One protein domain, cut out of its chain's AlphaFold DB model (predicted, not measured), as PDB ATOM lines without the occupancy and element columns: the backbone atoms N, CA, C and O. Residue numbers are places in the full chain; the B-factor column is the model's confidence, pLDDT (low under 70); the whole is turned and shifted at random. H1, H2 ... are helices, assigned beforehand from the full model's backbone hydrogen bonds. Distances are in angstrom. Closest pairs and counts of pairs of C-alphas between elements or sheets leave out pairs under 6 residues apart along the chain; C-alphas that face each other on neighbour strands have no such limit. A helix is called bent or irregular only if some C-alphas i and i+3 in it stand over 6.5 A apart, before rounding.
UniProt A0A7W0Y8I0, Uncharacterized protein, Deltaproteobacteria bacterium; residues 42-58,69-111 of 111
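What this domain is: This is residues 42 to 58 and 69 to 111 of the 111 residues of an uncharacterized protein of Deltaproteobacteria bacterium (UniProt A0A7W0Y8I0). The model is a helical hairpin, H3 and H4 side by side, with the short helix H2 by the start of H3 at the hairpin's open end and H1 near the other end. Residues 50 to 58, of which 50 to 56 belong to H1, stick out from this body as an arm. The printed part has 60 residues with four named helices in the order H1, H2, H3, H4, and no named strand; its class is all helix. It is only just compact, close to loose, with a radius of gyration of the C-alphas of 12.4 A and spans of 36 by 28 by 20 A.

How they stand to each other: H1, residues 47 to 56, is close to but not clearly touching H3, residues 79 to 94; their closest C-alphas, those of Leu 49 and Pro 90, are 7.7 A apart. Their lines stand at a steep tilt of 57 degrees, the same way. H2, residues 73 to 77, is also close to but not clearly touching H3, with the closest C-alphas, those of Phe 75 and Ala 82, 5.8 A apart. H3 and H4, residues 99 to 109, touch and form a helical hairpin, at a shallow tilt of 8 degrees, opposite ways; their closest C-alphas, those of Arg 81 and Val 109, are 6.5 A apart. H1 and H2 are apart, and H4 is apart from both. Every O i to N i+4 pair is within hydrogen-bond range in H1, H2 and H4; in H3 10 of 12 are.

Where its parts are: H1 begins at C-alpha 47 (-14.919, 24.373, 47.830) and is 14.2 A long. H2 is 6.5 A long. H3 is 23.5 A long, has a kink of 30 degrees near residue 88 and is only just irregular: C-alphas 87 and 90 are 6.8 A apart. H4 is 15.3 A long and ends at C-alpha 109 (3.067, 19.788, 47.813).

The domain as a whole: The C-alphas farthest apart, those of Arg 58 and Ala 77, are 36.6 A apart. Residues 59 to 68 are not printed, and C-alphas 58 and 69 are 27.5 A apart across this cut, in the link from H1 to H2. The links H2 to H3 and H3 to H4 are tight. Residue 111, the chain's last, is the one printed residue with pLDDT under 70.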
ATOM      1  N   ASP A  42     -16.833  30.226  50.834       87.19
ATOM      2  CA  ASP A  42     -15.605  30.966  51.135       87.19
ATOM      3  C   ASP A  42     -14.685  30.124  52.035       87.19
ATOM      4  O   ASP A  42     -14.709  30.202  53.265       87.19
ATOM      5  N   GLN A  43     -13.925  29.224  51.410       91.44
ATOM      6  CA  GLN A  43     -12.931  28.385  52.067       91.44
ATOM      7  C   GLN A  43     -11.737  28.132  51.137       91.44
ATOM      8  O   GLN A  43     -11.899  28.060  49.923       91.44
ATOM      9  N   PRO A  44     -10.523  27.955  51.687       91.25
ATOM     10  CA  PRO A  44      -9.301  27.893  50.884       91.25
ATOM     11  C   PRO A  44      -9.086  26.565  50.143       91.25
ATOM     12  O   PRO A  44      -8.164  26.473  49.336       91.25
ATOM     13  N   LEU A  45      -9.849  25.519  50.484       92.50
ATOM     14  CA  LEU A  45      -9.780  24.207  49.845       92.50
ATOM     15  C   LEU A  45     -11.083  23.425  50.075       92.50
ATOM     16  O   LEU A  45     -11.742  23.628  51.092       92.50
ATOM     17  N   MET A  46     -11.405  22.464  49.206       94.56
ATOM     18  CA  MET A  46     -12.622  21.621  49.245       94.56
ATOM     19  C   MET A  46     -13.924  22.362  48.886       94.56
ATOM     20  O   MET A  46     -15.016  21.817  49.053       94.56
ATOM     21  N   GLU A  47     -13.818  23.573  48.355       90.38
ATOM     22  CA  GLU A  47     -14.919  24.373  47.830       90.38
ATOM     23  C   GLU A  47     -15.680  23.641  46.713       90.38
ATOM     24  O   GLU A  47     -16.911  23.566  46.749       90.38
ATOM     25  N   ASP A  48     -14.951  22.984  45.804       86.00
ATOM     26  CA  ASP A  48     -15.507  22.177  44.710       86.00
ATOM     27  C   ASP A  48     -16.307  20.976  45.222       86.00
ATOM     28  O   ASP A  48     -17.359  20.625  44.676       86.00
ATOM     29  N   LEU A  49     -15.823  20.336  46.290       89.38
ATOM     30  CA  LEU A  49     -16.474  19.177  46.898       89.38
ATOM     31  C   LEU A  49     -17.801  19.579  47.547       89.38
ATOM     32  O   LEU A  49     -18.808  18.892  47.372       89.38
ATOM     33  N   GLU A  50     -17.825  20.697  48.272       89.69
ATOM     34  CA  GLU A  50     -19.051  21.209  48.881       89.69
ATOM     35  C   GLU A  50     -20.051  21.679  47.816       89.69
ATOM     36  O   GLU A  50     -21.233  21.339  47.902       89.69
ATOM     37  N   MET A  51     -19.586  22.360  46.762       85.06
ATOM     38  CA  MET A  51     -20.423  22.711  45.612       85.06
ATOM     39  C   MET A  51     -21.032  21.458  44.964       85.06
ATOM     40  O   MET A  51     -22.254  21.349  44.836       85.06
ATOM     41  N   SER A  52     -20.208  20.451  44.667       85.00
ATOM     42  CA  SER A  52     -20.655  19.163  44.117       85.00
ATOM     43  C   SER A  52     -21.695  18.482  45.015       85.00
ATOM     44  O   SER A  52     -22.683  17.922  44.540       85.00
ATOM     45  N   ARG A  53     -21.537  18.564  46.343       87.06
ATOM     46  CA  ARG A  53     -22.518  18.041  47.311       87.06
ATOM     47  C   ARG A  53     -23.820  18.827  47.318       87.06
ATOM     48  O   ARG A  53     -24.878  18.218  47.483       87.06
ATOM     49  N   ARG A  54     -23.768  20.156  47.213       85.56
ATOM     50  CA  ARG A  54     -24.961  21.017  47.137       85.56
ATOM     51  C   ARG A  54     -25.747  20.752  45.852       85.56
ATOM     52  O   ARG A  54     -26.970  20.642  45.915       85.56
ATOM     53  N   LEU A  55     -25.051  20.572  44.730       82.44
ATOM     54  CA  LEU A  55     -25.640  20.228  43.434       82.44
ATOM     55  C   LEU A  55     -26.267  18.830  43.446       82.44
ATOM     56  O   LEU A  55     -27.447  18.688  43.135       82.44
ATOM     57  N   ARG A  56     -25.535  17.815  43.924       84.25
ATOM     58  CA  ARG A  56     -26.052  16.441  44.061       84.25
ATOM     59  C   ARG A  56     -27.300  16.347  44.945       84.25
ATOM     60  O   ARG A  56     -28.139  15.481  44.731       84.25
ATOM     61  N   ARG A  57     -27.439  17.222  45.947       85.12
ATOM     62  CA  ARG A  57     -28.649  17.294  46.787       85.12
ATOM     63  C   ARG A  57     -29.885  17.809  46.034       85.12
ATOM     64  O   ARG A  57     -30.992  17.550  46.488       85.12
ATOM     65  N   ARG A  58     -29.720  18.530  44.919       80.00
ATOM     66  CA  ARG A  58     -30.822  19.085  44.107       80.00
ATOM     67  C   ARG A  58     -31.227  18.225  42.918       80.00
ATOM     68  O   ARG A  58     -32.316  18.422  42.389       80.00
ATOM     69  N   ILE A  69      -9.499  19.184  28.678       77.19
ATOM     70  CA  ILE A  69      -8.047  19.338  28.784       77.19
ATOM     71  C   ILE A  69      -7.757  20.495  29.738       77.19
ATOM     72  O   ILE A  69      -8.046  21.653  29.438       77.19
ATOM     73  N   VAL A  70      -7.152  20.184  30.882       80.38
ATOM     74  CA  VAL A  70      -6.723  21.175  31.878       80.38
ATOM     75  C   VAL A  70      -5.203  21.245  31.971       80.38
ATOM     76  O   VAL A  70      -4.489  20.277  31.705       80.38
ATOM     77  N   SER A  71      -4.674  22.396  32.393       80.56
ATOM     78  CA  SER A  71      -3.237  22.537  32.636       80.56
ATOM     79  C   SER A  71      -2.815  21.745  33.880       80.56
ATOM     80  O   SER A  71      -2.953  22.206  35.010       80.56
ATOM     81  N   GLY A  72      -2.232  20.563  33.679       81.25
ATOM     82  CA  GLY A  72      -1.746  19.693  34.757       81.25
ATOM     83  C   GLY A  72      -0.439  20.138  35.429       81.25
ATOM     84  O   GLY A  72       0.137  19.367  36.191       81.25
ATOM     85  N   ARG A  73       0.069  21.351  35.166       84.94
ATOM     86  CA  ARG A  73       1.436  21.779  35.535       84.94
ATOM     87  C   ARG A  73       1.769  21.569  37.017       84.94
ATOM     88  O   ARG A  73       2.799  20.984  37.334       84.94
ATOM     89  N   ARG A  74       0.888  22.019  37.919       80.81
ATOM     90  CA  ARG A  74       1.069  21.893  39.382       80.81
ATOM     91  C   ARG A  74       1.019  20.440  39.851       80.81
ATOM     92  O   ARG A  74       1.740  20.067  40.766       80.81
ATOM     93  N   PHE A  75       0.183  19.627  39.215       84.06
ATOM     94  CA  PHE A  75       0.045  18.211  39.537       84.06
ATOM     95  C   PHE A  75       1.279  17.418  39.075       84.06
ATOM     96  O   PHE A  75       1.824  16.615  39.826       84.06
ATOM     97  N   MET A  76       1.772  17.701  37.866       88.81
ATOM     98  CA  MET A  76       2.939  17.043  37.267       88.81
ATOM     99  C   MET A  76       4.261  17.349  37.972       88.81
ATOM    100  O   MET A  76       5.190  16.555  37.863       88.81
ATOM    101  N   ALA A  77       4.352  18.445  38.730       89.62
ATOM    102  CA  ALA A  77       5.527  18.726  39.552       89.62
ATOM    103  C   ALA A  77       5.737  17.661  40.647       89.62
ATOM    104  O   ALA A  77       6.870  17.279  40.937       89.62
ATOM    105  N   HIS A  78       4.649  17.141  41.231       91.50
ATOM    106  CA  HIS A  78       4.697  16.188  42.345       91.50
ATOM    107  C   HIS A  78       3.566  15.146  42.264       91.50
ATOM    108  O   HIS A  78       2.729  15.080  43.167       91.50
ATOM    109  N   PRO A  79       3.539  14.287  41.227       91.06
ATOM    110  CA  PRO A  79       2.367  13.485  40.872       91.06
ATOM    111  C   PRO A  79       1.924  12.545  41.994       91.06
ATOM    112  O   PRO A  79       0.753  12.514  42.342       91.06
ATOM    113  N   TRP A  80       2.851  11.837  42.642       94.06
ATOM    114  CA  TRP A  80       2.507  10.907  43.724       94.06
ATOM    115  C   TRP A  80       1.929  11.608  44.955       94.06
ATOM    116  O   TRP A  80       0.942  11.150  45.528       94.06
ATOM    117  N   ARG A  81       2.522  12.742  45.350       93.06
ATOM    118  CA  ARG A  81       2.044  13.532  46.492       93.06
ATOM    119  C   ARG A  81       0.703  14.185  46.169       93.06
ATOM    120  O   ARG A  81      -0.171  14.204  47.029       93.06
ATOM    121  N   ALA A  82       0.533  14.671  44.941       91.50
ATOM    122  CA  ALA A  82      -0.712  15.263  44.477       91.50
ATOM    123  C   ALA A  82      -1.843  14.226  44.431       91.50
ATOM    124  O   ALA A  82      -2.888  14.458  45.031       91.50
ATOM    125  N   THR A  83      -1.601  13.049  43.844       93.38
ATOM    126  CA  THR A  83      -2.546  11.921  43.851       93.38
ATOM    127  C   THR A  83      -2.931  11.525  45.272       93.38
ATOM    128  O   THR A  83      -4.115  11.386  45.567       93.38
ATOM    129  N   LEU A  84      -1.955  11.388  46.178       95.06
ATOM    130  CA  LEU A  84      -2.237  11.055  47.574       95.06
ATOM    131  C   LEU A  84      -3.130  12.114  48.237       95.06
ATOM    132  O   LEU A  84      -4.097  11.759  48.903       95.06
ATOM    133  N   CYS A  85      -2.859  13.404  48.019       94.12
ATOM    134  CA  CYS A  85      -3.710  14.480  48.530       94.12
ATOM    135  C   CYS A  85      -5.138  14.386  47.972       94.12
ATOM    136  O   CYS A  85      -6.090  14.453  48.744       94.12
ATOM    137  N   CYS A  86      -5.299  14.159  46.664       92.62
ATOM    138  CA  CYS A  86      -6.612  13.996  46.035       92.62
ATOM    139  C   CYS A  86      -7.414  12.821  46.617       92.62
ATOM    140  O   CYS A  86      -8.634  12.914  46.724       92.62
ATOM    141  N   LEU A  87      -6.746  11.734  47.014       95.25
ATOM    142  CA  LEU A  87      -7.397  10.567  47.615       95.25
ATOM    143  C   LEU A  87      -7.732  10.769  49.101       95.25
ATOM    144  O   LEU A  87      -8.758  10.289  49.572       95.25
ATOM    145  N   VAL A  88      -6.867  11.462  49.847       96.50
ATOM    146  CA  VAL A  88      -6.935  11.531  51.317       96.50
ATOM    147  C   VAL A  88      -7.676  12.774  51.820       96.50
ATOM    148  O   VAL A  88      -8.284  12.735  52.885       96.50
ATOM    149  N   PHE A  89      -7.671  13.884  51.083       96.88
ATOM    150  CA  PHE A  89      -8.306  15.122  51.549       96.88
ATOM    151  C   PHE A  89      -9.829  15.029  51.690       96.88
ATOM    152  O   PHE A  89     -10.312  15.454  52.739       96.88
ATOM    153  N   PRO A  90     -10.595  14.452  50.738       96.19
ATOM    154  CA  PRO A  90     -12.042  14.317  50.904       96.19
ATOM    155  C   PRO A  90     -12.457  13.566  52.184       96.19
ATOM    156  O   PRO A  90     -13.250  14.124  52.943       96.19
ATOM    157  N   PRO A  91     -11.910  12.374  52.513       97.06
ATOM    158  CA  PRO A  91     -12.278  11.705  53.760       97.06
ATOM    159  C   PRO A  91     -11.789  12.451  55.012       97.06
ATOM    160  O   PRO A  91     -12.482  12.442  56.023       97.06
ATOM    161  N   LEU A  92     -10.636  13.133  54.977       96.50
ATOM    162  CA  LEU A  92     -10.197  13.967  56.107       96.50
ATOM    163  C   LEU A  92     -11.127  15.159  56.347       96.50
ATOM    164  O   LEU A  92     -11.417  15.497  57.494       96.50
ATOM    165  N   TYR A  93     -11.598  15.788  55.275       96.50
ATOM    166  CA  TYR A  93     -12.585  16.855  55.355       96.50
ATOM    167  C   TYR A  93     -13.905  16.344  55.951       96.50
ATOM    168  O   TYR A  93     -14.471  16.993  56.826       96.50
ATOM    169  N   ASP A  94     -14.335  15.136  55.575       94.25
ATOM    170  CA  ASP A  94     -15.521  14.485  56.152       94.25
ATOM    171  C   ASP A  94     -15.375  14.135  57.633       94.25
ATOM    172  O   ASP A  94     -16.357  14.143  58.373       94.25
ATOM    173  N   LEU A  95     -14.146  13.891  58.088       96.69
ATOM    174  CA  LEU A  95     -13.811  13.726  59.505       96.69
ATOM    175  C   LEU A  95     -13.727  15.062  60.269       96.69
ATOM    176  O   LEU A  95     -13.456  15.060  61.469       96.69
ATOM    177  N   GLY A  96     -13.959  16.197  59.602       95.19
ATOM    178  CA  GLY A  96     -13.994  17.525  60.214       95.19
ATOM    179  C   GLY A  96     -12.652  18.258  60.246       95.19
ATOM    180  O   GLY A  96     -12.522  19.252  60.962       95.19
ATOM    181  N   VAL A  97     -11.640  17.809  59.492       96.44
ATOM    182  CA  VAL A  97     -10.375  18.553  59.378       96.44
ATOM    183  C   VAL A  97     -10.635  19.905  58.694       96.44
ATOM    184  O   VAL A  97     -11.169  19.926  57.583       96.44
ATOM    185  N   PRO A  98     -10.224  21.043  59.295       95.38
ATOM    186  CA  PRO A  98     -10.474  22.357  58.710       95.38
ATOM    187  C   PRO A  98      -9.826  22.525  57.320       95.38
ATOM    188  O   PRO A  98      -8.641  22.201  57.166       95.38
ATOM    189  N   PRO A  99     -10.524  23.129  56.336       94.88
ATOM    190  CA  PRO A  99      -9.986  23.428  55.003       94.88
ATOM    191  C   PRO A  99      -8.637  24.147  55.001       94.88
ATOM    192  O   PRO A  99      -7.756  23.824  54.209       94.88
ATOM    193  N   ALA A 100      -8.437  25.086  55.929       95.81
ATOM    194  CA  ALA A 100      -7.188  25.834  56.060       95.81
ATOM    195  C   ALA A 100      -5.981  24.944  56.416       95.81
ATOM    196  O   ALA A 100      -4.843  25.253  56.059       95.81
ATOM    197  N   THR A 101      -6.211  23.829  57.116       95.38
ATOM    198  CA  THR A 101      -5.167  22.843  57.414       95.38
ATOM    199  C   THR A 101      -4.797  22.068  56.155       95.38
ATOM    200  O   THR A 101      -3.611  21.926  55.854       95.38
ATOM    201  N   LEU A 102      -5.797  21.620  55.392       95.81
ATOM    202  CA  LEU A 102      -5.584  20.903  54.134       95.81
ATOM    203  C   LEU A 102      -4.893  21.795  53.089       95.81
ATOM    204  O   LEU A 102      -3.951  21.347  52.440       95.81
ATOM    205  N   ASP A 103      -5.273  23.074  52.989       95.62
ATOM    206  CA  ASP A 103      -4.630  24.063  52.109       95.62
ATOM    207  C   ASP A 103      -3.139  24.236  52.426       95.62
ATOM    208  O   ASP A 103      -2.292  24.253  51.532       95.62
ATOM    209  N   ARG A 104      -2.779  24.292  53.712       94.94
ATOM    210  CA  ARG A 104      -1.374  24.388  54.128       94.94
ATOM    211  C   ARG A 104      -0.561  23.184  53.651       94.94
ATOM    212  O   ARG A 104       0.561  23.352  53.169       94.94
ATOM    213  N   VAL A 105      -1.129  21.983  53.764       94.31
ATOM    214  CA  VAL A 105      -0.502  20.750  53.269       94.31
ATOM    215  C   VAL A 105      -0.409  20.786  51.746       94.31
ATOM    216  O   VAL A 105       0.671  20.549  51.208       94.31
ATOM    217  N   TRP A 106      -1.483  21.164  51.051       92.50
ATOM    218  CA  TRP A 106      -1.506  21.291  49.594       92.50
ATOM    219  C   TRP A 106      -0.424  22.240  49.077       92.50
ATOM    220  O   TRP A 106       0.361  21.873  48.205       92.50
ATOM    221  N   LYS A 107      -0.307  23.430  49.673       91.75
ATOM    222  CA  LYS A 107       0.728  24.418  49.344       91.75
ATOM    223  C   LYS A 107       2.143  23.880  49.545       91.75
ATOM    224  O   LYS A 107       3.026  24.257  48.793       91.75
ATOM    225  N   SER A 108       2.376  22.973  50.495       89.81
ATOM    226  CA  SER A 108       3.684  22.309  50.663       89.81
ATOM    227  C   SER A 108       3.989  21.237  49.604       89.81
ATOM    228  O   SER A 108       5.124  20.766  49.494       89.81
ATOM    229  N   VAL A 109       2.965  20.799  48.869       86.50
ATOM    230  CA  VAL A 109       3.067  19.788  47.813       86.50
ATOM    231  C   VAL A 109       3.236  20.432  46.448       86.50
ATOM    232  O   VAL A 109       3.902  19.844  45.617       86.50
ATOM    233  N   VAL A 110       2.655  21.607  46.210       79.81
ATOM    234  CA  VAL A 110       2.615  22.255  44.883       79.81
ATOM    235  C   VAL A 110       3.486  23.509  44.759       79.81
ATOM    236  O   VAL A 110       3.301  24.263  43.802       79.81
ATOM    237  N   ARG A 111       4.369  23.767  45.731       64.38
ATOM    238  CA  ARG A 111       5.302  24.904  45.723       64.38
ATOM    239  C   ARG A 111       6.580  24.590  44.965       64.38
ATOM    240  O   ARG A 111       7.092  23.468  45.149       64.38
TER     241      ARG A 111